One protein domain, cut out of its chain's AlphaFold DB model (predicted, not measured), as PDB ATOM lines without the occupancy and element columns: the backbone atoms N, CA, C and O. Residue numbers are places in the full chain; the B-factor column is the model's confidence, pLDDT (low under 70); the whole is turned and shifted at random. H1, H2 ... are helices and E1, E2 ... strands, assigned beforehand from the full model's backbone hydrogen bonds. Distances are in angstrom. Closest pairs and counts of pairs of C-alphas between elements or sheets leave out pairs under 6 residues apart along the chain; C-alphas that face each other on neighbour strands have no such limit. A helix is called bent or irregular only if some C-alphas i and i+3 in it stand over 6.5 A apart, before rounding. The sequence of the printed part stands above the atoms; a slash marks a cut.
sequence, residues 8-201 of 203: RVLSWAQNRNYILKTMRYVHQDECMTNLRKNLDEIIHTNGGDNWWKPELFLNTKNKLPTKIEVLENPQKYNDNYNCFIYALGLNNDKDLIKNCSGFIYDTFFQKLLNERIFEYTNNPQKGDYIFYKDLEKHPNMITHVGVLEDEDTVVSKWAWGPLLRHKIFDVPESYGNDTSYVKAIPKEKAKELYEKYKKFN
ATOM      1  N   ARG A   8     -27.841 -39.531  21.251       41.41
ATOM      2  CA  ARG A   8     -28.540 -40.788  21.010       41.41
ATOM      3  C   ARG A   8     -29.079 -40.721  19.596       41.41
ATOM      4  O   ARG A   8     -30.010 -39.970  19.312       41.41
ATOM      5  N   VAL A   9     -28.470 -41.505  18.709       40.72
ATOM      6  CA  VAL A   9     -29.089 -41.863  17.436       40.72
ATOM      7  C   VAL A   9     -30.321 -42.682  17.782       40.72
ATOM      8  O   VAL A   9     -30.241 -43.889  17.999       40.72
ATOM      9  N   LEU A  10     -31.465 -42.018  17.885       40.69
ATOM     10  CA  LEU A  10     -32.729 -42.720  17.928       40.69
ATOM     11  C   LEU A  10     -33.036 -43.100  16.479       40.69
ATOM     12  O   LEU A  10     -33.521 -42.303  15.677       40.69
ATOM     13  N   SER A  11     -32.701 -44.335  16.108       40.69
ATOM     14  CA  SER A  11     -33.496 -45.012  15.087       40.69
ATOM     15  C   SER A  11     -34.942 -45.093  15.597       40.69
ATOM     16  O   SER A  11     -35.160 -45.012  16.800       40.69
ATOM     17  N   TRP A  12     -35.912 -45.307  14.709       39.66
ATOM     18  CA  TRP A  12     -37.350 -45.468  15.001       39.66
ATOM     19  C   TRP A  12     -38.212 -44.194  14.937       39.66
ATOM     20  O   TRP A  12     -39.021 -43.924  15.816       39.66
ATOM     21  N   ALA A  13     -38.185 -43.508  13.795       38.53
ATOM     22  CA  ALA A  13     -39.452 -43.087  13.198       38.53
ATOM     23  C   ALA A  13     -39.842 -44.162  12.174       38.53
ATOM     24  O   ALA A  13     -39.236 -44.243  11.106       38.53
ATOM     25  N   GLN A  14     -40.804 -45.034  12.500       38.59
ATOM     26  CA  GLN A  14     -41.368 -45.999  11.546       38.59
ATOM     27  C   GLN A  14     -42.203 -45.265  10.484       38.59
ATOM     28  O   GLN A  14     -43.427 -45.358  10.440       38.59
ATOM     29  N   ASN A  15     -41.538 -44.553   9.581       40.19
ATOM     30  CA  ASN A  15     -42.061 -44.345   8.243       40.19
ATOM     31  C   ASN A  15     -41.533 -45.531   7.435       40.19
ATOM     32  O   ASN A  15     -40.325 -45.641   7.263       40.19
ATOM     33  N   ARG A  16     -42.427 -46.457   7.064       38.69
ATOM     34  CA  ARG A  16     -42.225 -47.898   6.762       38.69
ATOM     35  C   ARG A  16     -41.039 -48.357   5.878       38.69
ATOM     36  O   ARG A  16     -40.963 -49.549   5.630       38.69
ATOM     37  N   ASN A  17     -40.117 -47.502   5.428       37.38
ATOM     38  CA  ASN A  17     -38.987 -47.866   4.565       37.38
ATOM     39  C   ASN A  17     -37.634 -47.176   4.871       37.38
ATOM     40  O   ASN A  17     -36.704 -47.377   4.096       37.38
ATOM     41  N   TYR A  18     -37.468 -46.394   5.952       40.19
ATOM     42  CA  TYR A  18     -36.175 -45.739   6.242       40.19
ATOM     43  C   TYR A  18     -35.798 -45.771   7.729       40.19
ATOM     44  O   TYR A  18     -36.563 -45.332   8.585       40.19
ATOM     45  N   ILE A  19     -34.582 -46.238   8.036       50.31
ATOM     46  CA  ILE A  19     -33.926 -45.977   9.325       50.31
ATOM     47  C   ILE A  19     -33.312 -44.584   9.212       50.31
ATOM     48  O   ILE A  19     -32.312 -44.411   8.519       50.31
ATOM     49  N   LEU A  20     -33.923 -43.589   9.851       54.69
ATOM     50  CA  LEU A  20     -33.396 -42.227   9.889       54.69
ATOM     51  C   LEU A  20     -32.577 -42.009  11.161       54.69
ATOM     52  O   LEU A  20     -33.027 -42.327  12.261       54.69
ATOM     53  N   LYS A  21     -31.375 -41.457  10.998       58.69
ATOM     54  CA  LYS A  21     -30.517 -40.955  12.063       58.69
ATOM     55  C   LYS A  21     -31.130 -39.641  12.521       58.69
ATOM     56  O   LYS A  21     -30.910 -38.597  11.916       58.69
ATOM     57  N   THR A  22     -31.937 -39.715  13.568       60.56
ATOM     58  CA  THR A  22     -32.355 -38.522  14.301       60.56
ATOM     59  C   THR A  22     -31.336 -38.246  15.395       60.56
ATOM     60  O   THR A  22     -30.836 -39.185  16.024       60.56
ATOM     61  N   MET A  23     -30.975 -36.978  15.595       72.12
ATOM     62  CA  MET A  23     -30.267 -36.582  16.809       72.12
ATOM     63  C   MET A  23     -31.290 -36.022  17.774       72.12
ATOM     64  O   MET A  23     -32.055 -35.122  17.417       72.12
ATOM     65  N   ARG A  24     -31.277 -36.544  18.996       75.00
ATOM     66  CA  ARG A  24     -32.085 -36.020  20.084       75.00
ATOM     67  C   ARG A  24     -31.196 -35.349  21.113       75.00
ATOM     68  O   ARG A  24     -30.181 -35.908  21.523       75.00
ATOM     69  N   TYR A  25     -31.614 -34.173  21.552       69.88
ATOM     70  CA  TYR A  25     -31.054 -33.518  22.714       69.88
ATOM     71  C   TYR A  25     -31.444 -34.304  23.970       69.88
ATOM     72  O   TYR A  25     -32.615 -34.355  24.354       69.88
ATOM     73  N   VAL A  26     -30.458 -34.933  24.607       60.91
ATOM     74  CA  VAL A  26     -30.621 -35.598  25.902       60.91
ATOM     75  C   VAL A  26     -30.050 -34.672  26.966       60.91
ATOM     76  O   VAL A  26     -28.904 -34.237  26.872       60.91
ATOM     77  N   HIS A  27     -30.867 -34.343  27.964       56.72
ATOM     78  CA  HIS A  27     -30.466 -33.504  29.087       56.72
ATOM     79  C   HIS A  27     -29.367 -34.218  29.879       56.72
ATOM     80  O   HIS A  27     -29.661 -35.145  30.629       56.72
ATOM     81  N   GLN A  28     -28.110 -33.826  29.675       48.75
ATOM     82  CA  GLN A  28     -26.975 -34.404  30.400       48.75
ATOM     83  C   GLN A  28     -26.223 -33.395  31.266       48.75
ATOM     84  O   GLN A  28     -25.620 -33.804  32.247       48.75
ATOM     85  N   ASP A  29     -26.344 -32.097  30.971       52.31
ATOM     86  CA  ASP A  29     -25.720 -31.020  31.741       52.31
ATOM     87  C   ASP A  29     -26.737 -29.920  32.063       52.31
ATOM     88  O   ASP A  29     -27.337 -29.331  31.156       52.31
ATOM     89  N   GLU A  30     -26.877 -29.573  33.349       55.34
ATOM     90  CA  GLU A  30     -27.708 -28.444  33.809       55.34
ATOM     91  C   GLU A  30     -27.363 -27.142  33.065       55.34
ATOM     92  O   GLU A  30     -28.248 -26.349  32.742       55.34
ATOM     93  N   CYS A  31     -26.086 -26.943  32.716       56.41
ATOM     94  CA  CYS A  31     -25.604 -25.759  32.005       56.41
ATOM     95  C   CYS A  31     -26.167 -25.629  30.576       56.41
ATOM     96  O   CYS A  31     -26.469 -24.518  30.134       56.41
ATOM     97  N   MET A  32     -26.340 -26.740  29.848       56.47
ATOM     98  CA  MET A  32     -26.884 -26.720  28.482       56.47
ATOM     99  C   MET A  32     -28.411 -26.576  28.480       56.47
ATOM    100  O   MET A  32     -28.962 -25.855  27.648       56.47
ATOM    101  N   THR A  33     -29.100 -27.169  29.461       61.50
ATOM    102  CA  THR A  33     -30.532 -26.912  29.692       61.50
ATOM    103  C   THR A  33     -30.786 -25.445  30.035       61.50
ATOM    104  O   THR A  33     -31.761 -24.863  29.563       61.50
ATOM    105  N   ASN A  34     -29.886 -24.819  30.796       81.38
ATOM    106  CA  ASN A  34     -29.989 -23.404  31.131       81.38
ATOM    107  C   ASN A  34     -29.821 -22.510  29.886       81.38
ATOM    108  O   ASN A  34     -30.586 -21.574  29.682       81.38
ATOM    109  N   LEU A  35     -28.891 -22.841  28.984       89.75
ATOM    110  CA  LEU A  35     -28.682 -22.078  27.750       89.75
ATOM    111  C   LEU A  35     -29.941 -21.975  26.879       89.75
ATOM    112  O   LEU A  35     -30.315 -20.876  26.481       89.75
ATOM    113  N   ARG A  36     -30.580 -23.103  26.550       92.81
ATOM    114  CA  ARG A  36     -31.703 -23.122  25.595       92.81
ATOM    115  C   ARG A  36     -32.938 -22.397  26.131       92.81
ATOM    116  O   ARG A  36     -33.613 -21.704  25.372       92.81
ATOM    117  N   LYS A  37     -33.175 -22.489  27.441       92.31
ATOM    118  CA  LYS A  37     -34.209 -21.718  28.145       92.31
ATOM    119  C   LYS A  37     -33.905 -20.225  28.140       92.31
ATOM    120  O   LYS A  37     -34.764 -19.432  27.774       92.31
ATOM    121  N   ASN A  38     -32.658 -19.846  28.422       92.81
ATOM    122  CA  ASN A  38     -32.231 -18.449  28.330       92.81
ATOM    123  C   ASN A  38     -32.390 -17.897  26.905       92.81
ATOM    124  O   ASN A  38     -32.770 -16.743  26.729       92.81
ATOM    125  N   LEU A  39     -32.135 -18.708  25.873       94.19
ATOM    126  CA  LEU A  39     -32.377 -18.310  24.485       94.19
ATOM    127  C   LEU A  39     -33.866 -18.077  24.206       94.19
ATOM    128  O   LEU A  39     -34.186 -17.064  23.587       94.19
ATOM    129  N   ASP A  40     -34.765 -18.936  24.696       93.12
ATOM    130  CA  ASP A  40     -36.216 -18.695  24.628       93.12
ATOM    131  C   ASP A  40     -36.596 -17.364  25.294       93.12
ATOM    132  O   ASP A  40     -37.291 -16.534  24.704       93.12
ATOM    133  N   GLU A  41     -36.088 -17.105  26.497       92.06
ATOM    134  CA  GLU A  41     -36.344 -15.850  27.208       92.06
ATOM    135  C   GLU A  41     -35.827 -14.627  26.439       92.06
ATOM    136  O   GLU A  41     -36.499 -13.592  26.379       92.06
ATOM    137  N   ILE A  42     -34.658 -14.730  25.801       91.50
ATOM    138  CA  ILE A  42     -34.093 -13.651  24.982       91.50
ATOM    139  C   ILE A  42     -34.989 -13.367  23.772       91.50
ATOM    140  O   ILE A  42     -35.324 -12.200  23.540       91.50
ATOM    141  N   ILE A  43     -35.406 -14.392  23.018       91.62
ATOM    142  CA  ILE A  43     -36.234 -14.187  21.816       91.62
ATOM    143  C   ILE A  43     -37.654 -13.719  22.153       91.62
ATOM    144  O   ILE A  43     -38.286 -13.053  21.335       91.62
ATOM    145  N   HIS A  44     -38.144 -14.025  23.357       87.75
ATOM    146  CA  HIS A  44     -39.458 -13.611  23.850       87.75
ATOM    147  C   HIS A  44     -39.417 -12.370  24.752       87.75
ATOM    148  O   HIS A  44     -40.465 -11.903  25.205       87.75
ATOM    149  N   THR A  45     -38.240 -11.777  24.982       82.06
ATOM    150  CA  THR A  45     -38.091 -10.547  25.773       82.06
ATOM    151  C   THR A  45     -38.997  -9.443  25.220       82.06
ATOM    152  O   THR A  45     -39.032  -9.206  24.011       82.06
ATOM    153  N   ASN A  46     -39.722  -8.746  26.104       79.94
ATOM    154  CA  ASN A  46     -40.742  -7.751  25.743       79.94
ATOM    155  C   ASN A  46     -41.823  -8.310  24.794       79.94
ATOM    156  O   ASN A  46     -42.256  -7.627  23.872       79.94
ATOM    157  N   GLY A  47     -42.219  -9.574  24.964       74.50
ATOM    158  CA  GLY A  47     -43.165 -10.235  24.058       74.50
ATOM    159  C   GLY A  47     -42.594 -10.498  22.658       74.50
ATOM    160  O   GLY A  47     -43.353 -10.695  21.716       74.50
ATOM    161  N   GLY A  48     -41.266 -10.474  22.510       83.25
ATOM    162  CA  GLY A  48     -40.558 -10.627  21.239       83.25
ATOM    163  C   GLY A  48     -40.379  -9.330  20.449       83.25
ATOM    164  O   GLY A  48     -39.765  -9.353  19.385       83.25
ATOM    165  N   ASP A  49     -40.841  -8.184  20.954       84.12
ATOM    166  CA  ASP A  49     -40.791  -6.913  20.217       84.12
ATOM    167  C   ASP A  49     -39.370  -6.448  19.890       84.12
ATOM    168  O   ASP A  49     -39.123  -5.904  18.814       84.12
ATOM    169  N   ASN A  50     -38.415  -6.698  20.785       88.88
ATOM    170  CA  ASN A  50     -37.020  -6.348  20.531       88.88
ATOM    171  C   ASN A  50     -36.356  -7.296  19.521       88.88
ATOM    172  O   ASN A  50     -35.295  -6.978  18.998       88.88
ATOM    173  N   TRP A  51     -36.922  -8.481  19.285       92.75
ATOM    174  CA  TRP A  51     -36.261  -9.540  18.524       92.75
ATOM    175  C   TRP A  51     -36.267  -9.277  17.019       92.75
ATOM    176  O   TRP A  51     -35.262  -9.506  16.353       92.75
ATOM    177  N   TRP A  52     -37.386  -8.785  16.484       92.50
ATOM    178  CA  TRP A  52     -37.592  -8.624  15.041       92.50
ATOM    179  C   TRP A  52     -37.469  -7.178  14.545       92.50
ATOM    180  O   TRP A  52     -37.384  -6.960  13.338       92.50
ATOM    181  N   LYS A  53     -37.461  -6.187  15.447       93.44
ATOM    182  CA  LYS A  53     -37.333  -4.761  15.109       93.44
ATOM    183  C   LYS A  53     -35.851  -4.367  15.031       93.44
ATOM    184  O   LYS A  53     -35.185  -4.396  16.069       93.44
ATOM    185  N   PRO A  54     -35.312  -3.985  13.855       93.44
ATOM    186  CA  PRO A  54     -33.878  -3.726  13.683       93.44
ATOM    187  C   PRO A  54     -33.308  -2.704  14.678       93.44
ATOM    188  O   PRO A  54     -32.209  -2.884  15.201       93.44
ATOM    189  N   GLU A  55     -34.069  -1.653  14.975       92.88
ATOM    190  CA  GLU A  55     -33.701  -0.576  15.894       92.88
ATOM    191  C   GLU A  55     -33.688  -0.995  17.371       92.88
ATOM    192  O   GLU A  55     -32.960  -0.407  18.167       92.88
ATOM    193  N   LEU A  56     -34.451  -2.028  17.744       92.06
ATOM    194  CA  LEU A  56     -34.510  -2.544  19.117       92.06
ATOM    195  C   LEU A  56     -33.647  -3.791  19.323       92.06
ATOM    196  O   LEU A  56     -33.329  -4.130  20.465       92.06
ATOM    197  N   PHE A  57     -33.234  -4.446  18.238       93.31
ATOM    198  CA  PHE A  57     -32.456  -5.679  18.278       93.31
ATOM    199  C   PHE A  57     -31.117  -5.528  18.997       93.31
ATOM    200  O   PHE A  57     -30.644  -6.474  19.615       93.31
ATOM    201  N   LEU A  58     -30.511  -4.338  19.016       88.75
ATOM    202  CA  LEU A  58     -29.267  -4.131  19.763       88.75
ATOM    203  C   LEU A  58     -29.427  -4.431  21.269       88.75
ATOM    204  O   LEU A  58     -28.496  -4.933  21.900       88.75
ATOM    205  N   ASN A  59     -30.625  -4.213  21.825       88.06
ATOM    206  CA  ASN A  59     -30.935  -4.482  23.233       88.06
ATOM    207  C   ASN A  59     -30.969  -5.984  23.566       88.06
ATOM    208  O   ASN A  59     -30.773  -6.366  24.721       88.06
ATOM    209  N   THR A  60     -31.248  -6.837  22.578       88.44
ATOM    210  CA  THR A  60     -31.266  -8.303  22.718       88.44
ATOM    211  C   THR A  60     -29.970  -8.935  22.230       88.44
ATOM    212  O   THR A  60     -29.490  -9.872  22.859       88.44
ATOM    213  N   LYS A  61     -29.344  -8.381  21.185       90.12
ATOM    214  CA  LYS A  61     -28.066  -8.841  20.626       90.12
ATOM    215  C   LYS A  61     -26.983  -8.988  21.693       90.12
ATOM    216  O   LYS A  61     -26.314 -10.011  21.732       90.12
ATOM    217  N   ASN A  62     -26.853  -8.009  22.587       89.00
ATOM    218  CA  ASN A  62     -25.830  -8.018  23.641       89.00
ATOM    219  C   ASN A  62     -26.056  -9.090  24.723       89.00
ATOM    220  O   ASN A  62     -25.177  -9.317  25.548       89.00
ATOM    221  N   LYS A  63     -27.232  -9.728  24.740       91.44
ATOM    222  CA  LYS A  63     -27.563 -10.833  25.647       91.44
ATOM    223  C   LYS A  63     -27.314 -12.200  25.012       91.44
ATOM    224  O   LYS A  63     -27.359 -13.201  25.720       91.44
ATOM    225  N   LEU A  64     -27.091 -12.256  23.696       91.94
ATOM    226  CA  LEU A  64     -26.815 -13.516  23.022       91.94
ATOM    227  C   LEU A  64     -25.462 -14.077  23.496       91.94
ATOM    228  O   LEU A  64     -24.495 -13.323  23.632       91.94
ATOM    229  N   PRO A  65     -25.372 -15.396  23.734       92.00
ATOM    230  CA  PRO A  65     -24.109 -16.066  24.008       92.00
ATOM    231  C   PRO A  65     -23.067 -15.763  22.927       92.00
ATOM    232  O   PRO A  65     -23.376 -15.811  21.740       92.00
ATOM    233  N   THR A  66     -21.809 -15.559  23.321       89.56
ATOM    234  CA  THR A  66     -20.703 -15.234  22.395       89.56
ATOM    235  C   THR A  66     -20.425 -16.312  21.346       89.56
ATOM    236  O   THR A  66     -19.836 -16.022  20.310       89.56
ATOM    237  N   LYS A  67     -20.850 -17.552  21.605       91.94
ATOM    238  CA  LYS A  67     -20.755 -18.679  20.667       91.94
ATOM    239  C   LYS A  67     -21.807 -18.661  19.550       91.94
ATOM    240  O   LYS A  67     -21.703 -19.458  18.624       91.94
ATOM    241  N   ILE A  68     -22.818 -17.795  19.646       95.94
ATOM    242  CA  ILE A  68     -23.814 -17.574  18.597       95.94
ATOM    243  C   ILE A  68     -23.413 -16.316  17.839       95.94
ATOM    244  O   ILE A  68     -23.390 -15.215  18.389       95.94
ATOM    245  N   GLU A  69     -23.112 -16.478  16.559       97.38
ATOM    246  CA  GLU A  69     -22.687 -15.379  15.706       97.38
ATOM    247  C   GLU A  69     -23.885 -14.799  14.952       97.38
ATOM    248  O   GLU A  69     -24.647 -15.516  14.303       97.38
ATOM    249  N   VAL A  70     -24.040 -13.476  15.020       97.38
ATOM    250  CA  VAL A  70     -25.044 -12.746  14.241       97.38
ATOM    251  C   VAL A  70     -24.472 -12.417  12.868       97.38
ATOM    252  O   VAL A  70     -23.641 -11.518  12.754       97.38
ATOM    253  N   LEU A  71     -24.955 -13.110  11.836       97.56
ATOM    254  CA  LEU A  71     -24.557 -12.880  10.446       97.56
ATOM    255  C   LEU A  71     -25.300 -11.687   9.838       97.56
ATOM    256  O   LEU A  71     -24.704 -10.857   9.157       97.56
ATOM    257  N   GLU A  72     -26.600 -11.577  10.119       96.50
ATOM    258  CA  GLU A  72     -27.435 -10.452   9.696       96.50
ATOM    259  C   GLU A  72     -28.357 -10.026  10.840       96.50
ATOM    260  O   GLU A  72     -28.954 -10.861  11.522       96.50
ATOM    261  N   ASN A  73     -28.508  -8.716  11.033       96.12
ATOM    262  CA  ASN A  73     -29.544  -8.176  11.914       96.12
ATOM    263  C   ASN A  73     -30.944  -8.450  11.315       96.12
ATOM    264  O   ASN A  73     -31.051  -8.693  10.110       96.12
ATOM    265  N   PRO A  74     -32.026  -8.373  12.114       95.25
ATOM    266  CA  PRO A  74     -33.384  -8.459  11.586       95.25
ATOM    267  C   PRO A  74     -33.611  -7.460  10.448       95.25
ATOM    268  O   PRO A  74     -33.098  -6.337  10.477       95.25
ATOM    269  N   GLN A  75     -34.388  -7.863   9.448       94.50
ATOM    270  CA  GLN A  75     -34.796  -6.990   8.354       94.50
ATOM    271  C   GLN A  75     -35.987  -6.114   8.773       94.50
ATOM    272  O   GLN A  75     -36.712  -6.405   9.726       94.50
ATOM    273  N   LYS A  76     -36.217  -5.025   8.031       93.62
ATOM    274  CA  LYS A  76     -37.425  -4.205   8.198       93.62
ATOM    275  C   LYS A  76     -38.665  -5.045   7.906       93.62
ATOM    276  O   LYS A  76     -38.612  -5.933   7.066       93.62
ATOM    277  N   TYR A  77     -39.789  -4.704   8.533       90.25
ATOM    278  CA  TYR A  77     -41.048  -5.456   8.449       90.25
ATOM    279  C   TYR A  77     -41.417  -5.925   7.025       90.25
ATOM    280  O   TYR A  77     -41.669  -7.106   6.819       90.25
ATOM    281  N   ASN A  78     -41.371  -5.029   6.032       91.44
ATOM    282  CA  ASN A  78     -41.760  -5.338   4.646       91.44
ATOM    283  C   ASN A  78     -40.789  -6.268   3.897       91.44
ATOM    284  O   ASN A  78     -41.167  -6.830   2.874       91.44
ATOM    285  N   ASP A  79     -39.556  -6.402   4.385       93.81
ATOM    286  CA  ASP A  79     -38.510  -7.245   3.801       93.81
ATOM    287  C   ASP A  79     -38.205  -8.466   4.691       93.81
ATOM    288  O   ASP A  79     -37.275  -9.222   4.412       93.81
ATOM    289  N   ASN A  80     -38.939  -8.646   5.797       95.50
ATOM    290  CA  ASN A  80     -38.648  -9.688   6.771       95.50
ATOM    291  C   ASN A  80     -39.172 -11.048   6.310       95.50
ATOM    292  O   ASN A  80     -40.170 -11.163   5.600       95.50
ATOM    293  N   TYR A  81     -38.473 -12.094   6.727       97.56
ATOM    294  CA  TYR A  81     -38.733 -13.467   6.341       97.56
ATOM    295  C   TYR A  81     -38.366 -14.414   7.484       97.56
ATOM    296  O   TYR A  81     -37.586 -14.071   8.380       97.56
ATOM    297  N   ASN A  82     -38.935 -15.616   7.458       97.75
ATOM    298  CA  ASN A  82     -38.691 -16.635   8.473       97.75
ATOM    299  C   ASN A  82     -37.677 -17.712   8.036       97.75
ATOM    300  O   ASN A  82     -37.195 -17.725   6.900       97.75
ATOM    301  N   CYS A  83     -37.363 -18.631   8.954       98.19
ATOM    302  CA  CYS A  83     -36.461 -19.773   8.747       98.19
ATOM    303  C   CYS A  83     -36.742 -20.573   7.478       98.19
ATOM    304  O   CYS A  83     -35.812 -20.907   6.749       98.19
ATOM    305  N   PHE A  84     -38.011 -20.854   7.194       98.25
ATOM    306  CA  PHE A  84     -38.405 -21.653   6.041       98.25
ATOM    307  C   PHE A  84     -38.060 -20.960   4.714       98.25
ATOM    308  O   PHE A  84     -37.535 -21.604   3.808       98.25
ATOM    309  N   ILE A  85     -38.288 -19.645   4.602       98.44
ATOM    310  CA  ILE A  85     -37.911 -18.861   3.410       98.44
ATOM    311  C   ILE A  85     -36.390 -18.836   3.233       98.44
ATOM    312  O   ILE A  85     -35.901 -18.992   2.111       98.44
ATOM    313  N   TYR A  86     -35.647 -18.666   4.332       98.56
ATOM    314  CA  TYR A  86     -34.185 -18.690   4.306       98.56
ATOM    315  C   TYR A  86     -33.648 -20.038   3.825       98.56
ATOM    316  O   TYR A  86     -32.846 -20.077   2.896       98.56
ATOM    317  N   ALA A  87     -34.126 -21.139   4.412       98.25
ATOM    318  CA  ALA A  87     -33.667 -22.482   4.078       98.25
ATOM    319  C   ALA A  87     -33.874 -22.812   2.594       98.25
ATOM    320  O   ALA A  87     -33.007 -23.404   1.967       98.25
ATOM    321  N   LEU A  88     -34.979 -22.353   2.001       98.38
ATOM    322  CA  LEU A  88     -35.258 -22.522   0.573       98.38
ATOM    323  C   LEU A  88     -34.423 -21.610  -0.352       98.38
ATOM    324  O   LEU A  88     -34.576 -21.679  -1.573       98.38
ATOM    325  N   GLY A  89     -33.584 -20.722   0.192       98.06
ATOM    326  CA  GLY A  89     -32.802 -19.745  -0.575       98.06
ATOM    327  C   GLY A  89     -33.646 -18.628  -1.203       98.06
ATOM    328  O   GLY A  89     -33.242 -18.009  -2.193       98.06
ATOM    329  N   LEU A  90     -34.847 -18.378  -0.668       97.94
ATOM    330  CA  LEU A  90     -35.837 -17.445  -1.224       97.94
ATOM    331  C   LEU A  90     -35.835 -16.078  -0.520       97.94
ATOM    332  O   LEU A  90     -36.626 -15.207  -0.861       97.94
ATOM    333  N   ASN A  91     -34.907 -15.851   0.408       96.75
ATOM    334  CA  ASN A  91     -34.758 -14.618   1.190       96.75
ATOM    335  C   ASN A  91     -34.454 -13.353   0.362       96.75
ATOM    336  O   ASN A  91     -34.650 -12.246   0.849       96.75
ATOM    337  N   ASN A  92     -34.009 -13.501  -0.889       95.75
ATOM    338  CA  ASN A  92     -33.790 -12.381  -1.814       95.75
ATOM    339  C   ASN A  92     -34.955 -12.168  -2.806       95.75
ATOM    340  O   ASN A  92     -34.877 -11.288  -3.663       95.75
ATOM    341  N   ASP A  93     -36.018 -12.975  -2.735       96.75
ATOM    342  CA  ASP A  93     -37.190 -12.875  -3.612       96.75
ATOM    343  C   ASP A  93     -38.264 -11.981  -2.971       96.75
ATOM    344  O   ASP A  93     -39.139 -12.441  -2.236       96.75
ATOM    345  N   LYS A  94     -38.172 -10.672  -3.234       95.69
ATOM    346  CA  LYS A  94     -39.063  -9.664  -2.634       95.69
ATOM    347  C   LYS A  94     -40.537  -9.880  -2.973       95.69
ATOM    348  O   LYS A  94     -41.395  -9.631  -2.126       95.69
ATOM    349  N   ASP A  95     -40.832 -10.357  -4.179       95.56
ATOM    350  CA  ASP A  95     -42.207 -10.621  -4.600       95.56
ATOM    351  C   ASP A  95     -42.792 -11.791  -3.810       95.56
ATOM    352  O   ASP A  95     -43.907 -11.698  -3.295       95.56
ATOM    353  N   LEU A  96     -42.023 -12.870  -3.638       96.31
ATOM    354  CA  LEU A  96     -42.432 -14.001  -2.810       96.31
ATOM    355  C   LEU A  96     -42.618 -13.592  -1.350       96.31
ATOM    356  O   LEU A  96     -43.649 -13.923  -0.762       96.31
ATOM    357  N   ILE A  97     -41.665 -12.852  -0.775       96.88
ATOM    358  CA  ILE A  97     -41.745 -12.357   0.607       96.88
ATOM    359  C   ILE A  97     -43.028 -11.549   0.802       96.88
ATOM    360  O   ILE A  97     -43.790 -11.829   1.724       96.88
ATOM    361  N   LYS A  98     -43.332 -10.623  -0.110       95.25
ATOM    362  CA  LYS A  98     -44.575  -9.849  -0.070       95.25
ATOM    363  C   LYS A  98     -45.817 -10.737  -0.195       95.25
ATOM    364  O   LYS A  98     -46.764 -10.564   0.565       95.25
ATOM    365  N   ASN A  99     -45.813 -11.698  -1.117       94.25
ATOM    366  CA  ASN A  99     -46.956 -12.583  -1.374       94.25
ATOM    367  C   ASN A  99     -47.284 -13.512  -0.198       94.25
ATOM    368  O   ASN A  99     -48.441 -13.886  -0.020       94.25
ATOM    369  N   CYS A 100     -46.278 -13.912   0.579       95.44
ATOM    370  CA  CYS A 100     -46.443 -14.760   1.760       95.44
ATOM    371  C   CYS A 100     -46.429 -13.978   3.080       95.44
ATOM    372  O   CYS A 100     -46.416 -14.590   4.148       95.44
ATOM    373  N   SER A 101     -46.393 -12.642   3.020       95.12
ATOM    374  CA  SER A 101     -46.221 -11.769   4.185       95.12
ATOM    375  C   SER A 101     -45.042 -12.198   5.069       95.12
ATOM    376  O   SER A 101     -45.170 -12.275   6.287       95.12
ATOM    377  N   GLY A 102     -43.913 -12.558   4.455       95.81
ATOM    378  CA  GLY A 102     -42.694 -12.963   5.153       95.81
ATOM    379  C   GLY A 102     -42.770 -14.309   5.880       95.81
ATOM    380  O   GLY A 102     -41.906 -14.583   6.718       95.81
ATOM    381  N   PHE A 103     -43.775 -15.147   5.601       96.62
ATOM    382  CA  PHE A 103     -43.955 -16.437   6.266       96.62
ATOM    383  C   PHE A 103     -44.254 -17.587   5.302       96.62
ATOM    384  O   PHE A 103     -45.289 -17.633   4.633       96.62
ATOM    385  N   ILE A 104     -43.380 -18.594   5.339       97.62
ATOM    386  CA  ILE A 104     -43.730 -19.965   4.958       97.62
ATOM    387  C   ILE A 104     -43.974 -20.771   6.237       97.62
ATOM    388  O   ILE A 104     -43.139 -20.763   7.136       97.62
ATOM    389  N   TYR A 105     -45.116 -21.438   6.330       97.12
ATOM    390  CA  TYR A 105     -45.521 -22.254   7.472       97.12
ATOM    391  C   TYR A 105     -45.090 -23.713   7.299       97.12
ATOM    392  O   TYR A 105     -44.847 -24.187   6.182       97.12
ATOM    393  N   ASP A 106     -45.040 -24.451   8.407       96.31
ATOM    394  CA  ASP A 106     -44.662 -25.865   8.420       96.31
ATOM    395  C   ASP A 106     -45.584 -26.710   7.527       96.31
ATOM    396  O   ASP A 106     -45.115 -27.624   6.857       96.31
ATOM    397  N   THR A 107     -46.868 -26.356   7.429       97.06
ATOM    398  CA  THR A 107     -47.869 -27.001   6.563       97.06
ATOM    399  C   THR A 107     -47.435 -27.097   5.097       97.06
ATOM    400  O   THR A 107     -47.699 -28.105   4.432       97.06
ATOM    401  N   PHE A 108     -46.695 -26.105   4.590       97.81
ATOM    402  CA  PHE A 108     -46.087 -26.166   3.263       97.81
ATOM    403  C   PHE A 108     -44.963 -27.213   3.205       97.81
ATOM    404  O   PHE A 108     -44.935 -28.036   2.292       97.81
ATOM    405  N   PHE A 109     -44.080 -27.255   4.204       97.19
ATOM    406  CA  PHE A 109     -43.015 -28.261   4.294       97.19
ATOM    407  C   PHE A 109     -43.574 -29.681   4.477       97.19
ATOM    408  O   PHE A 109     -43.093 -30.616   3.837       97.19
ATOM    409  N   GLN A 110     -44.642 -29.847   5.263       95.19
ATOM    410  CA  GLN A 110     -45.372 -31.111   5.393       95.19
ATOM    411  C   GLN A 110     -45.936 -31.566   4.051       95.19
ATOM    412  O   GLN A 110     -45.854 -32.745   3.709       95.19
ATOM    413  N   LYS A 111     -46.461 -30.637   3.242       96.75
ATOM    414  CA  LYS A 111     -46.889 -30.960   1.881       96.75
ATOM    415  C   LYS A 111     -45.723 -31.495   1.046       96.75
ATOM    416  O   LYS A 111     -45.903 -32.507   0.375       96.75
ATOM    417  N   LEU A 112     -44.543 -30.883   1.111       96.75
ATOM    418  CA  LEU A 112     -43.367 -31.356   0.368       96.75
ATOM    419  C   LEU A 112     -42.870 -32.730   0.848       96.75
ATOM    420  O   LEU A 112     -42.490 -33.562   0.024       96.75
ATOM    421  N   LEU A 113     -42.932 -33.002   2.154       93.69
ATOM    422  CA  LEU A 113     -42.636 -34.322   2.723       93.69
ATOM    423  C   LEU A 113     -43.630 -35.389   2.247       93.69
ATOM    424  O   LEU A 113     -43.222 -36.465   1.811       93.69
ATOM    425  N   ASN A 114     -44.928 -35.085   2.280       93.69
ATOM    426  CA  ASN A 114     -45.985 -36.009   1.861       93.69
ATOM    427  C   ASN A 114     -45.898 -36.357   0.370       93.69
ATOM    428  O   ASN A 114     -46.178 -37.487  -0.025       93.69
ATOM    429  N   GLU A 115     -45.462 -35.404  -0.453       95.19
ATOM    430  CA  GLU A 115     -45.212 -35.601  -1.884       95.19
ATOM    431  C   GLU A 115     -43.856 -36.268  -2.169       95.19
ATOM    432  O   GLU A 115     -43.511 -36.460  -3.332       95.19
ATOM    433  N   ARG A 116     -43.086 -36.627  -1.128       94.31
ATOM    434  CA  ARG A 116     -41.739 -37.222  -1.221       94.31
ATOM    435  C   ARG A 116     -40.751 -36.379  -2.028       94.31
ATOM    436  O   ARG A 116     -39.852 -36.911  -2.667       94.31
ATOM    437  N   ILE A 117     -40.935 -35.062  -2.005       95.19
ATOM    438  CA  ILE A 117     -40.022 -34.109  -2.643       95.19
ATOM    439  C   ILE A 117     -38.802 -33.892  -1.753       95.19
ATOM    440  O   ILE A 117     -37.678 -33.814  -2.237       95.19
ATOM    441  N   PHE A 118     -39.034 -33.796  -0.447       94.88
ATOM    442  CA  PHE A 118     -37.963 -33.809   0.532       94.88
ATOM    443  C   PHE A 118     -37.522 -35.241   0.816       94.88
ATOM    444  O   PHE A 118     -38.326 -36.090   1.205       94.88
ATOM    445  N   GLU A 119     -36.224 -35.478   0.654       92.75
ATOM    446  CA  GLU A 119     -35.575 -36.745   0.961       92.75
ATOM    447  C   GLU A 119     -34.809 -36.619   2.272       92.75
ATOM    448  O   GLU A 119     -33.853 -35.849   2.374       92.75
ATOM    449  N   TYR A 120     -35.208 -37.392   3.279       93.81
ATOM    450  CA  TYR A 120     -34.418 -37.497   4.498       93.81
ATOM    451  C   TYR A 120     -33.065 -38.177   4.225       93.81
ATOM    452  O   TYR A 120     -32.969 -39.076   3.388       93.81
ATOM    453  N   THR A 121     -32.022 -37.780   4.957       93.06
ATOM    454  CA  THR A 121     -30.665 -38.333   4.827       93.06
ATOM    455  C   THR A 121     -30.019 -38.598   6.189       93.06
ATOM    456  O   THR A 121     -30.279 -37.898   7.161       93.06
ATOM    457  N   ASN A 122     -29.150 -39.613   6.253       91.56
ATOM    458  CA  ASN A 122     -28.303 -39.907   7.422       91.56
ATOM    459  C   ASN A 122     -26.865 -39.416   7.250       91.56
ATOM    460  O   ASN A 122     -26.074 -39.494   8.190       91.56
ATOM    461  N   ASN A 123     -26.535 -38.962   6.044       92.62
ATOM    462  CA  ASN A 123     -25.232 -38.447   5.665       92.62
ATOM    463  C   ASN A 123     -25.436 -37.054   5.061       92.62
ATOM    464  O   ASN A 123     -25.365 -36.914   3.836       92.62
ATOM    465  N   PRO A 124     -25.841 -36.070   5.882       95.56
ATOM    466  CA  PRO A 124     -26.077 -34.727   5.389       95.56
ATOM    467  C   PRO A 124     -24.773 -34.091   4.915       95.56
ATOM    468  O   PRO A 124     -23.692 -34.392   5.424       95.56
ATOM    469  N   GLN A 125     -24.884 -33.196   3.945       96.31
ATOM    470  CA  GLN A 125     -23.774 -32.402   3.441       96.31
ATOM    471  C   GLN A 125     -23.990 -30.923   3.753       96.31
ATOM    472  O   GLN A 125     -25.098 -30.481   4.059       96.31
ATOM    473  N   LYS A 126     -22.920 -30.133   3.643       97.75
ATOM    474  CA  LYS A 126     -23.029 -28.674   3.668       97.75
ATOM    475  C   LYS A 126     -24.091 -28.214   2.663       97.75
ATOM    476  O   LYS A 126     -24.044 -28.589   1.494       97.75
ATOM    477  N   GLY A 127     -25.004 -27.366   3.120       97.88
ATOM    478  CA  GLY A 127     -26.135 -26.860   2.352       97.88
ATOM    479  C   GLY A 127     -27.433 -27.633   2.575       97.88
ATOM    480  O   GLY A 127     -28.486 -27.063   2.312       97.88
ATOM    481  N   ASP A 128     -27.389 -28.865   3.097       98.31
ATOM    482  CA  ASP A 128     -28.597 -29.623   3.435       98.31
ATOM    483  C   ASP A 128     -29.373 -28.975   4.584       98.31
ATOM    484  O   ASP A 128     -28.858 -28.174   5.367       98.31
ATOM    485  N   TYR A 129     -30.646 -29.336   4.694       98.25
ATOM    486  CA  TYR A 129     -31.528 -28.797   5.712       98.25
ATOM    487  C   TYR A 129     -31.479 -29.638   6.981       98.25
ATOM    488  O   TYR A 129     -31.459 -30.871   6.946       98.25
ATOM    489  N   ILE A 130     -31.561 -28.955   8.117       97.94
ATOM    490  CA  ILE A 130     -31.836 -29.557   9.417       97.94
ATOM    491  C   ILE A 130     -33.210 -29.088   9.893       97.94
ATOM    492  O   ILE A 130     -33.473 -27.891  10.002       97.94
ATOM    493  N   PHE A 131     -34.107 -30.038  10.145       97.31
ATOM    494  CA  PHE A 131     -35.441 -29.783  10.685       97.31
ATOM    495  C   PHE A 131     -35.435 -30.057  12.177       97.31
ATOM    496  O   PHE A 131     -35.101 -31.171  12.583       97.31
ATOM    497  N   TYR A 132     -35.866 -29.073  12.955       96.75
ATOM    498  CA  TYR A 132     -36.116 -29.197  14.384       96.75
ATOM    499  C   TYR A 132     -37.583 -29.543  14.624       96.75
ATOM    500  O   TYR A 132     -38.469 -29.094  13.883       96.75
ATOM    501  N   LYS A 133     -37.833 -30.384  15.628       94.12
ATOM    502  CA  LYS A 133     -39.160 -30.865  16.017       94.12
ATOM    503  C   LYS A 133     -39.221 -31.064  17.527       94.12
ATOM    504  O   LYS A 133     -38.231 -31.413  18.169       94.12
ATOM    505  N   ASP A 134     -40.416 -30.899  18.076       90.38
ATOM    506  CA  ASP A 134     -40.763 -31.393  19.406       90.38
ATOM    507  C   ASP A 134     -41.615 -32.650  19.220       90.38
ATOM    508  O   ASP A 134     -42.828 -32.557  19.017       90.38
ATOM    509  N   LEU A 135     -40.983 -33.831  19.217       87.38
ATOM    510  CA  LEU A 135     -41.717 -35.073  18.964       87.38
ATOM    511  C   LEU A 135     -42.665 -35.460  20.106       87.38
ATOM    512  O   LEU A 135     -43.559 -36.276  19.891       87.38
ATOM    513  N   GLU A 136     -42.493 -34.885  21.297       86.12
ATOM    514  CA  GLU A 136     -43.344 -35.165  22.453       86.12
ATOM    515  C   GLU A 136     -44.645 -34.368  22.396       86.12
ATOM    516  O   GLU A 136     -45.723 -34.926  22.595       86.12
ATOM    517  N   LYS A 137     -44.559 -33.065  22.102       85.94
ATOM    518  CA  LYS A 137     -45.727 -32.171  22.091       85.94
ATOM    519  C   LYS A 137     -46.378 -32.070  20.716       85.94
ATOM    520  O   LYS A 137     -47.602 -31.997  20.614       85.94
ATOM    521  N   HIS A 138     -45.572 -32.060  19.657       87.81
ATOM    522  CA  HIS A 138     -46.010 -31.774  18.292       87.81
ATOM    523  C   HIS A 138     -45.328 -32.715  17.276       87.81
ATOM    524  O   HIS A 138     -44.548 -32.259  16.439       87.81
ATOM    525  N   PRO A 139     -45.658 -34.024  17.275       84.69
ATOM    526  CA  PRO A 139     -44.911 -35.066  16.550       84.69
ATOM    527  C   PRO A 139     -44.798 -34.859  15.038       84.69
ATOM    528  O   PRO A 139     -43.867 -35.358  14.404       84.69
ATOM    529  N   ASN A 140     -45.734 -34.112  14.453       84.19
ATOM    530  CA  ASN A 140     -45.757 -33.835  13.023       84.19
ATOM    531  C   ASN A 140     -45.279 -32.423  12.671       84.19
ATOM    532  O   ASN A 140     -45.102 -32.147  11.493       84.19
ATOM    533  N   MET A 141     -45.075 -31.527  13.640       92.62
ATOM    534  CA  MET A 141     -44.754 -30.128  13.356       92.62
ATOM    535  C   MET A 141     -43.250 -29.947  13.184       92.62
ATOM    536  O   MET A 141     -42.456 -30.427  13.993       92.62
ATOM    537  N   ILE A 142     -42.860 -29.225  12.136       95.81
ATOM    538  CA  ILE A 142     -41.505 -28.681  12.035       95.81
ATOM    539  C   ILE A 142     -41.544 -27.323  12.725       95.81
ATOM    540  O   ILE A 142     -42.210 -26.407  12.255       95.81
ATOM    541  N   THR A 143     -40.870 -27.214  13.860       95.94
ATOM    542  CA  THR A 143     -40.827 -25.995  14.683       95.94
ATOM    543  C   THR A 143     -39.850 -24.974  14.110       95.94
ATOM    544  O   THR A 143     -40.097 -23.772  14.177       95.94
ATOM    545  N   HIS A 144     -38.742 -25.448  13.534       97.62
ATOM    546  CA  HIS A 144     -37.685 -24.612  12.981       97.62
ATOM    547  C   HIS A 144     -36.887 -25.351  11.905       97.62
ATOM    548  O   HIS A 144     -36.840 -26.584  11.875       97.62
ATOM    549  N   VAL A 145     -36.237 -24.591  11.024       98.06
ATOM    550  CA  VAL A 145     -35.366 -25.117   9.967       98.06
ATOM    551  C   VAL A 145     -34.086 -24.294   9.892       98.06
ATOM    552  O   VAL A 145     -34.118 -23.064   9.938       98.06
ATOM    553  N   GLY A 146     -32.961 -24.982   9.734       98.31
ATOM    554  CA  GLY A 146     -31.677 -24.376   9.406       98.31
ATOM    555  C   GLY A 146     -31.026 -25.017   8.187       98.31
ATOM    556  O   GLY A 146     -31.481 -26.047   7.692       98.31
ATOM    557  N   VAL A 147     -29.944 -24.395   7.734       98.62
ATOM    558  CA  VAL A 147     -29.064 -24.888   6.674       98.62
ATOM    559  C   VAL A 147     -27.748 -25.302   7.316       98.62
ATOM    560  O   VAL A 147     -27.164 -24.531   8.079       98.62
ATOM    561  N   LEU A 148     -27.284 -26.515   7.037       98.31
ATOM    562  CA  LEU A 148     -26.005 -26.999   7.540       98.31
ATOM    563  C   LEU A 148     -24.848 -26.274   6.867       98.31
ATOM    564  O   LEU A 148     -24.778 -26.186   5.640       98.31
ATOM    565  N   GLU A 149     -23.912 -25.793   7.671       97.12
ATOM    566  CA  GLU A 149     -22.656 -25.237   7.177       97.12
ATOM    567  C   GLU A 149     -21.532 -26.279   7.210       97.12
ATOM    568  O   GLU A 149     -20.705 -26.309   6.297       97.12
ATOM    569  N   ASP A 150     -21.559 -27.159   8.213       94.25
ATOM    570  CA  ASP A 150     -20.683 -28.318   8.397       94.25
ATOM    571  C   ASP A 150     -21.370 -29.382   9.290       94.25
ATOM    572  O   ASP A 150     -22.599 -29.429   9.361       94.25
ATOM    573  N   GLU A 151     -20.599 -30.279   9.917       90.00
ATOM    574  CA  GLU A 151     -21.112 -31.407  10.708       90.00
ATOM    575  C   GLU A 151     -21.885 -30.998  11.971       90.00
ATOM    576  O   GLU A 151     -22.796 -31.720  12.386       90.00
ATOM    577  N   ASP A 152     -21.534 -29.873  12.598       92.44
ATOM    578  CA  ASP A 152     -22.111 -29.451  13.879       92.44
ATOM    579  C   ASP A 152     -22.584 -27.989  13.899       92.44
ATOM    580  O   ASP A 152     -23.170 -27.550  14.896       92.44
ATOM    581  N   THR A 153     -22.392 -27.263  12.798       97.06
ATOM    582  CA  THR A 153     -22.718 -25.844  12.646       97.06
ATOM    583  C   THR A 153     -23.870 -25.636  11.667       97.06
ATOM    584  O   THR A 153     -23.925 -26.189  10.566       97.06
ATOM    585  N   VAL A 154     -24.810 -24.793  12.083       98.38
ATOM    586  CA  VAL A 154     -26.049 -24.481  11.375       98.38
ATOM    587  C   VAL A 154     -26.166 -22.972  11.218       98.38
ATOM    588  O   VAL A 154     -25.931 -22.217  12.164       98.38
ATOM    589  N   VAL A 155     -26.600 -22.542  10.038       98.75
ATOM    590  CA  VAL A 155     -27.049 -21.175   9.793       98.75
ATOM    591  C   VAL A 155     -28.565 -21.163   9.680       98.75
ATOM    592  O   VAL A 155     -29.154 -21.908   8.894       98.75
ATOM    593  N   SER A 156     -29.235 -20.334  10.476       98.25
ATOM    594  CA  SER A 156     -30.690 -20.241  10.430       98.25
ATOM    595  C   SER A 156     -31.224 -18.878  10.853       98.25
ATOM    596  O   SER A 156     -30.603 -18.130  11.608       98.25
ATOM    597  N   LYS A 157     -32.408 -18.549  10.334       97.81
ATOM    598  CA  LYS A 157     -33.147 -17.325  10.648       97.81
ATOM    599  C   LYS A 157     -34.140 -17.614  11.764       97.81
ATOM    600  O   LYS A 157     -35.027 -18.436  11.581       97.81
ATOM    601  N   TRP A 158     -34.022 -16.976  12.918       95.56
ATOM    602  CA  TRP A 158     -34.872 -17.313  14.068       95.56
ATOM    603  C   TRP A 158     -36.167 -16.502  14.046       95.56
ATOM    604  O   TRP A 158     -36.194 -15.337  14.455       95.56
ATOM    605  N   ALA A 159     -37.245 -17.114  13.542       88.25
ATOM    606  CA  ALA A 159     -38.500 -16.430  13.216       88.25
ATOM    607  C   ALA A 159     -38.231 -15.165  12.369       88.25
ATOM    608  O   ALA A 159     -37.521 -15.228  11.371       88.25
ATOM    609  N   TRP A 160     -38.754 -14.006  12.762       93.44
ATOM    610  CA  TRP A 160     -38.476 -12.714  12.121       93.44
ATOM    611  C   TRP A 160     -37.240 -11.982  12.677       93.44
ATOM    612  O   TRP A 160     -36.993 -10.834  12.327       93.44
ATOM    613  N   GLY A 161     -36.431 -12.629  13.515       95.06
ATOM    614  CA  GLY A 161     -35.247 -12.024  14.126       95.06
ATOM    615  C   GLY A 161     -33.998 -12.013  13.234       95.06
ATOM    616  O   GLY A 161     -34.121 -11.898  12.020       95.06
ATOM    617  N   PRO A 162     -32.782 -12.098  13.787       96.81
ATOM    618  CA  PRO A 162     -31.535 -12.122  13.024       96.81
ATOM    619  C   PRO A 162     -31.303 -13.443  12.272       96.81
ATOM    620  O   PRO A 162     -31.900 -14.481  12.584       96.81
ATOM    621  N   LEU A 163     -30.373 -13.400  11.315       98.31
ATOM    622  CA  LEU A 163     -29.725 -14.589  10.767       98.31
ATOM    623  C   LEU A 163     -28.516 -14.948  11.632       98.31
ATOM    624  O   LEU A 163     -27.654 -14.101  11.878       98.31
ATOM    625  N   LEU A 164     -28.454 -16.196  12.083       98.44
ATOM    626  CA  LEU A 164     -27.498 -16.643  13.091       98.44
ATOM    627  C   LEU A 164     -26.732 -17.877  12.623       98.44
ATOM    628  O   LEU A 164     -27.325 -18.775  12.027       98.44
ATOM    629  N   ARG A 165     -25.447 -17.942  12.976       98.56
ATOM    630  CA  ARG A 165     -24.623 -19.155  12.947       98.56
ATOM    631  C   ARG A 165     -24.484 -19.687  14.372       98.56
ATOM    632  O   ARG A 165     -24.148 -18.937  15.287       98.56
ATOM    633  N   HIS A 166     -24.760 -20.971  14.565       97.81
ATOM    634  CA  HIS A 166     -24.785 -21.608  15.882       97.81
ATOM    635  C   HIS A 166     -24.525 -23.119  15.778       97.81
ATOM    636  O   HIS A 166     -24.641 -23.705  14.701       97.81
ATOM    637  N   LYS A 167     -24.206 -23.776  16.901       96.44
ATOM    638  CA  LYS A 167     -24.185 -25.247  16.960       96.44
ATOM    639  C   LYS A 167     -25.599 -25.818  16.895       96.44
ATOM    640  O   LYS A 167     -26.546 -25.130  17.277       96.44
ATOM    641  N   ILE A 168     -25.748 -27.076  16.469       95.44
ATOM    642  CA  ILE A 168     -27.059 -27.736  16.267       95.44
ATOM    643  C   ILE A 168     -28.038 -27.477  17.426       95.44
ATOM    644  O   ILE A 168     -29.160 -27.059  17.185       95.44
ATOM    645  N   PHE A 169     -27.623 -27.655  18.684       94.25
ATOM    646  CA  PHE A 169     -28.513 -27.463  19.841       94.25
ATOM    647  C   PHE A 169     -28.318 -26.144  20.602       94.25
ATOM    648  O   PHE A 169     -28.936 -25.946  21.646       94.25
ATOM    649  N   ASP A 170     -27.542 -25.204  20.058       95.00
ATOM    650  CA  ASP A 170     -27.448 -23.830  20.569       95.00
ATOM    651  C   ASP A 170     -28.608 -22.977  20.032       95.00
ATOM    652  O   ASP A 170     -28.423 -21.924  19.422       95.00
ATOM    653  N   VAL A 171     -29.823 -23.485  20.241       95.25
ATOM    654  CA  VAL A 171     -31.098 -22.934  19.776       95.25
ATOM    655  C   VAL A 171     -32.097 -22.842  20.933       95.25
ATOM    656  O   VAL A 171     -31.941 -23.566  21.925       95.25
ATOM    657  N   PRO A 172     -33.144 -22.006  20.818       95.06
ATOM    658  CA  PRO A 172     -34.200 -21.923  21.822       95.06
ATOM    659  C   PRO A 172     -34.833 -23.294  22.141       95.06
ATOM    660  O   PRO A 172     -34.879 -24.199  21.296       95.06
ATOM    661  N   GLU A 173     -35.284 -23.491  23.382       93.38
ATOM    662  CA  GLU A 173     -35.906 -24.753  23.818       93.38
ATOM    663  C   GLU A 173     -37.219 -25.017  23.063       93.38
ATOM    664  O   GLU A 173     -37.472 -26.150  22.651       93.38
ATOM    665  N   SER A 174     -37.988 -23.968  22.761       92.56
ATOM    666  CA  SER A 174     -39.230 -24.009  21.980       92.56
ATOM    667  C   SER A 174     -39.083 -24.590  20.572       92.56
ATOM    668  O   SER A 174     -40.069 -25.025  19.977       92.56
ATOM    669  N   TYR A 175     -37.861 -24.662  20.033       94.81
ATOM    670  CA  TYR A 175     -37.603 -25.322  18.752       94.81
ATOM    671  C   TYR A 175     -37.600 -26.852  18.878       94.81
ATOM    672  O   TYR A 175     -37.584 -27.544  17.868       94.81
ATOM    673  N   GLY A 176     -37.703 -27.407  20.082       93.50
ATOM    674  CA  GLY A 176     -37.844 -28.840  20.305       93.50
ATOM    675  C   GLY A 176     -36.512 -29.569  20.432       93.50
ATOM    676  O   GLY A 176     -35.433 -28.989  20.316       93.50
ATOM    677  N   ASN A 177     -36.582 -30.855  20.758       92.12
ATOM    678  CA  ASN A 177     -35.423 -31.650  21.166       92.12
ATOM    679  C   ASN A 177     -34.947 -32.624  20.095       92.12
ATOM    680  O   ASN A 177     -33.937 -33.289  20.298       92.12
ATOM    681  N   ASP A 178     -35.645 -32.718  18.971       92.75
ATOM    682  CA  ASP A 178     -35.386 -33.723  17.956       92.75
ATOM    683  C   ASP A 178     -35.008 -33.048  16.640       92.75
ATOM    684  O   ASP A 178     -35.620 -32.062  16.225       92.75
ATOM    685  N   THR A 179     -34.002 -33.597  15.966       94.81
ATOM    686  CA  THR A 179     -33.562 -33.115  14.657       94.81
ATOM    687  C   THR A 179     -33.557 -34.230  13.624       94.81
ATOM    688  O   THR A 179     -33.319 -35.404  13.923       94.81
ATOM    689  N   SER A 180     -33.834 -33.851  12.382       94.88
ATOM    690  CA  SER A 180     -33.765 -34.732  11.216       94.88
ATOM    691  C   SER A 180     -33.180 -33.972  10.035       94.88
ATOM    692  O   SER A 180     -33.465 -32.785   9.874       94.88
ATOM    693  N   TYR A 181     -32.385 -34.649   9.212       96.38
ATOM    694  CA  TYR A 181     -31.744 -34.030   8.057       96.38
ATOM    695  C   TYR A 181     -32.479 -34.347   6.771       96.38
ATOM    696  O   TYR A 181     -32.930 -35.475   6.562       96.38
ATOM    697  N   VAL A 182     -32.563 -33.352   5.900       96.31
ATOM    698  CA  VAL A 182     -33.231 -33.432   4.607       96.31
ATOM    699  C   VAL A 182     -32.308 -32.845   3.555       96.31
ATOM    700  O   VAL A 182     -31.748 -31.771   3.762       96.31
ATOM    701  N   LYS A 183     -32.169 -33.531   2.420       97.19
ATOM    702  CA  LYS A 183     -31.397 -33.001   1.299       97.19
ATOM    703  C   LYS A 183     -31.967 -31.668   0.841       97.19
ATOM    704  O   LYS A 183     -33.185 -31.539   0.663       97.19
ATOM    705  N   ALA A 184     -31.094 -30.696   0.616       97.56
ATOM    706  CA  ALA A 184     -31.524 -29.428   0.063       97.56
ATOM    707  C   ALA A 184     -32.076 -29.591  -1.354       97.56
ATOM    708  O   ALA A 184     -31.690 -30.479  -2.117       97.56
ATOM    709  N   ILE A 185     -32.982 -28.687  -1.711       97.50
ATOM    710  CA  ILE A 185     -33.485 -28.562  -3.077       97.50
ATOM    711  C   ILE A 185     -32.950 -27.264  -3.684       97.50
ATOM    712  O   ILE A 185     -32.834 -26.272  -2.965       97.50
ATOM    713  N   PRO A 186     -32.663 -27.225  -4.998       97.31
ATOM    714  CA  PRO A 186     -32.262 -25.989  -5.655       97.31
ATOM    715  C   PRO A 186     -33.305 -24.886  -5.463       97.31
ATOM    716  O   PRO A 186     -34.512 -25.150  -5.486       97.31
ATOM    717  N   LYS A 187     -32.848 -23.640  -5.335       97.06
ATOM    718  CA  LYS A 187     -33.706 -22.461  -5.146       97.06
ATOM    719  C   LYS A 187     -34.786 -22.352  -6.224       97.06
ATOM    720  O   LYS A 187     -35.942 -22.054  -5.932       97.06
ATOM    721  N   GLU A 188     -34.427 -22.613  -7.474       97.56
ATOM    722  CA  GLU A 188     -35.330 -22.567  -8.626       97.56
ATOM    723  C   GLU A 188     -36.461 -23.580  -8.448       97.56
ATOM    724  O   GLU A 188     -37.633 -23.263  -8.667       97.56
ATOM    725  N   LYS A 189     -36.119 -24.777  -7.952       98.00
ATOM    726  CA  LYS A 189     -37.100 -25.811  -7.638       98.00
ATOM    727  C   LYS A 189     -37.969 -25.414  -6.452       98.00
ATOM    728  O   LYS A 189     -39.181 -25.600  -6.504       98.00
ATOM    729  N   ALA A 190     -37.386 -24.837  -5.404       98.06
ATOM    730  CA  ALA A 190     -38.141 -24.338  -4.260       98.06
ATOM    731  C   ALA A 190     -39.180 -23.283  -4.673       98.06
ATOM    732  O   ALA A 190     -40.327 -23.348  -4.232       98.06
ATOM    733  N   LYS A 191     -38.809 -22.363  -5.571       97.75
ATOM    734  CA  LYS A 191     -39.715 -21.344  -6.115       97.75
ATOM    735  C   LYS A 191     -40.858 -21.959  -6.927       97.75
ATOM    736  O   LYS A 191     -42.016 -21.618  -6.697       97.75
ATOM    737  N   GLU A 192     -40.560 -22.900  -7.825       98.19
ATOM    738  CA  GLU A 192     -41.576 -23.645  -8.588       98.19
ATOM    739  C   GLU A 192     -42.574 -24.354  -7.654       98.19
ATOM    740  O   GLU A 192     -43.791 -24.289  -7.837       98.19
ATOM    741  N   LEU A 193     -42.057 -25.010  -6.614       98.12
ATOM    742  CA  LEU A 193     -42.860 -25.733  -5.636       98.12
ATOM    743  C   LEU A 193     -43.714 -24.805  -4.780       98.12
ATOM    744  O   LEU A 193     -44.858 -25.153  -4.481       98.12
ATOM    745  N   TYR A 194     -43.189 -23.634  -4.414       97.94
ATOM    746  CA  TYR A 194     -43.973 -22.615  -3.732       97.94
ATOM    747  C   TYR A 194     -45.159 -22.200  -4.598       97.94
ATOM    748  O   TYR A 194     -46.294 -22.315  -4.150       97.94
ATOM    749  N   GLU A 195     -44.953 -21.848  -5.865       97.25
ATOM    750  CA  GLU A 195     -46.065 -21.473  -6.749       97.25
ATOM    751  C   GLU A 195     -47.098 -22.596  -6.921       97.25
ATOM    752  O   GLU A 195     -48.307 -22.348  -6.869       97.25
ATOM    753  N   LYS A 196     -46.639 -23.846  -7.035       97.88
ATOM    754  CA  LYS A 196     -47.507 -25.024  -7.168       97.88
ATOM    755  C   LYS A 196     -48.329 -25.311  -5.908       97.88
ATOM    756  O   LYS A 196     -49.496 -25.701  -6.002       97.88
ATOM    757  N   TYR A 197     -47.732 -25.156  -4.727       97.69
ATOM    758  CA  TYR A 197     -48.314 -25.601  -3.460       97.69
ATOM    759  C   TYR A 197     -48.622 -24.464  -2.470       97.69
ATOM    760  O   TYR A 197     -49.059 -24.757  -1.360       97.69
ATOM    761  N   LYS A 198     -48.520 -23.181  -2.850       96.12
ATOM    762  CA  LYS A 198     -48.777 -22.019  -1.968       96.12
ATOM    763  C   LYS A 198     -50.141 -22.029  -1.284       96.12
ATOM    764  O   LYS A 198     -50.278 -21.503  -0.189       96.12
ATOM    765  N   LYS A 199     -51.145 -22.704  -1.857       97.06
ATOM    766  CA  LYS A 199     -52.455 -22.913  -1.206       97.06
ATOM    767  C   LYS A 199     -52.385 -23.705   0.109       97.06
ATOM    768  O   LYS A 199     -53.349 -23.689   0.869       97.06
ATOM    769  N   PHE A 200     -51.295 -24.434   0.344       97.06
ATOM    770  CA  PHE A 200     -51.021 -25.167   1.579       97.06
ATOM    771  C   PHE A 200     -50.189 -24.356   2.573       97.06
ATOM    772  O   PHE A 200     -50.025 -24.815   3.690       97.06
ATOM    773  N   ASN A 201     -49.693 -23.171   2.198       97.31
ATOM    774  CA  ASN A 201     -48.969 -22.288   3.102       97.31
ATOM    775  C   ASN A 201     -49.950 -21.601   4.066       97.31
ATOM    776  O   ASN A 201     -50.452 -20.514   3.779       97.31
TER     777      ASN A 201
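Overview. This is residues 8 to 201 of the 203 residues of an uncharacterized protein of Candidatus Kaiserbacteria bacterium (UniProt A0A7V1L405). A single strongly twisted sheet of eight strands runs through the domain, with the short helix H3 packed close to E5 and E6, and with H5 close to H3 and meeting the end of H6 at a corner, both H5 and H6 off the sheet. The kinked helix H1 and little H2 make a separate pair off the sheet, while the hairpin of E1 and E2 forms the opposite edge from E3. The printed part has 194 residues with six named helices and eight named strands, in the order E1 E2 H1 H2 E3 H3 H4 H5 E4 E5 E6 E7 E8 H6. The sheet is antiparallel throughout, in the order E1 E2 E8 E4 E5 E6 E7 E3, and the class is mixed, helices and strands, with under half of the residues in named elements. The whole is compact, with a radius of gyration of the C-alphas of 16.3 A and spans of 48 by 45 by 29 A.

Arrangement. Begin at E1, residues 8 to 10, an edge strand and a hairpin with E2, residues 22 to 24; N 10 and O 22 are 3.4 A apart, within hydrogen-bond range. E2 is the antiparallel neighbour of E8, residues 178 to 182, where N 179 and O 23 are 2.9 A apart. E8 pairs with E4, residues 129 to 133, through N 131 and O 180 at 2.8 A. From E4 follow a meander, each strand the antiparallel neighbour of the one before: E5, residues 144 to 148, with N 130 and O 146 at 2.9 A; E6, residues 153 to 157, with N 155 and O 147 at 2.8 A; and E7, residues 163 to 167, with N 154 and O 166 at 2.8 A. The other edge strand is E3, residues 69 to 72, where N 165 and O 69 are 2.9 A apart. Look also at residues 120 to 121, a short antiparallel pairing with residues 181 to 182 of E8. H3, residues 83 to 87, is on the sheet at a height of 6.3 A over the sheet; the closest C-alphas to E6 are those of Cys 83 and Lys 157, 4.5 A apart. H5, residues 106 to 114, is not on the sheet; it touches H6, residues 187 to 200, about perpendicular at 74 degrees, with residues 197 to 200 of H6 alone, closest at the C-alphas of Phe 108 and Phe 200, 5.3 A. H4, residues 94 to 99, is only just apart from H6, the closest C-alphas being 8.5 A apart. H1, residues 30 to 52, touches H2, residues 58 to 61, with residues 42 to 51 alone, closest at the C-alphas of Asn 50 and Thr 60, 6.5 A; neither is on the sheet. In H3, H4 and H5 every O i to N i+4 pair is within hydrogen-bond range, against 13 of 19 in H1 and 8 of 10 in H6, and H2 is too short for such a pair.

Along the chain. Find C-alpha 8 at (-28.540, -40.788, 21.010), where E1 begins. C-alpha 30 at (-27.708, -28.444, 33.809) opens H1, 29.0 A long, with a kink of 87 degrees near residue 46; it is irregular, C-alphas 43 and 46 being 8.8 A apart. H5 is 12.2 A long. E4 measures 13.0 A, E5 13.1 A, and E6 13.6 A, while E7 and E8 each measure 13.5 A. H6 runs 18.8 A to C-alpha 200 at (-51.021, -25.167, 1.579); it is irregular too, C-alphas 196 and 199 being 8.0 A apart.

Size, cuts and confidence. The two C-alphas farthest apart are those of Arg 16 and Glu 55, 48.9 A. The printed part has no cut. Its long links are E1 to E2, 11 residues, and H5 to E4, residues 115 to 128. The mean pLDDT of the printed part is 88.6, and residues 8 to 22 and 25 to 33 of this model are under 70.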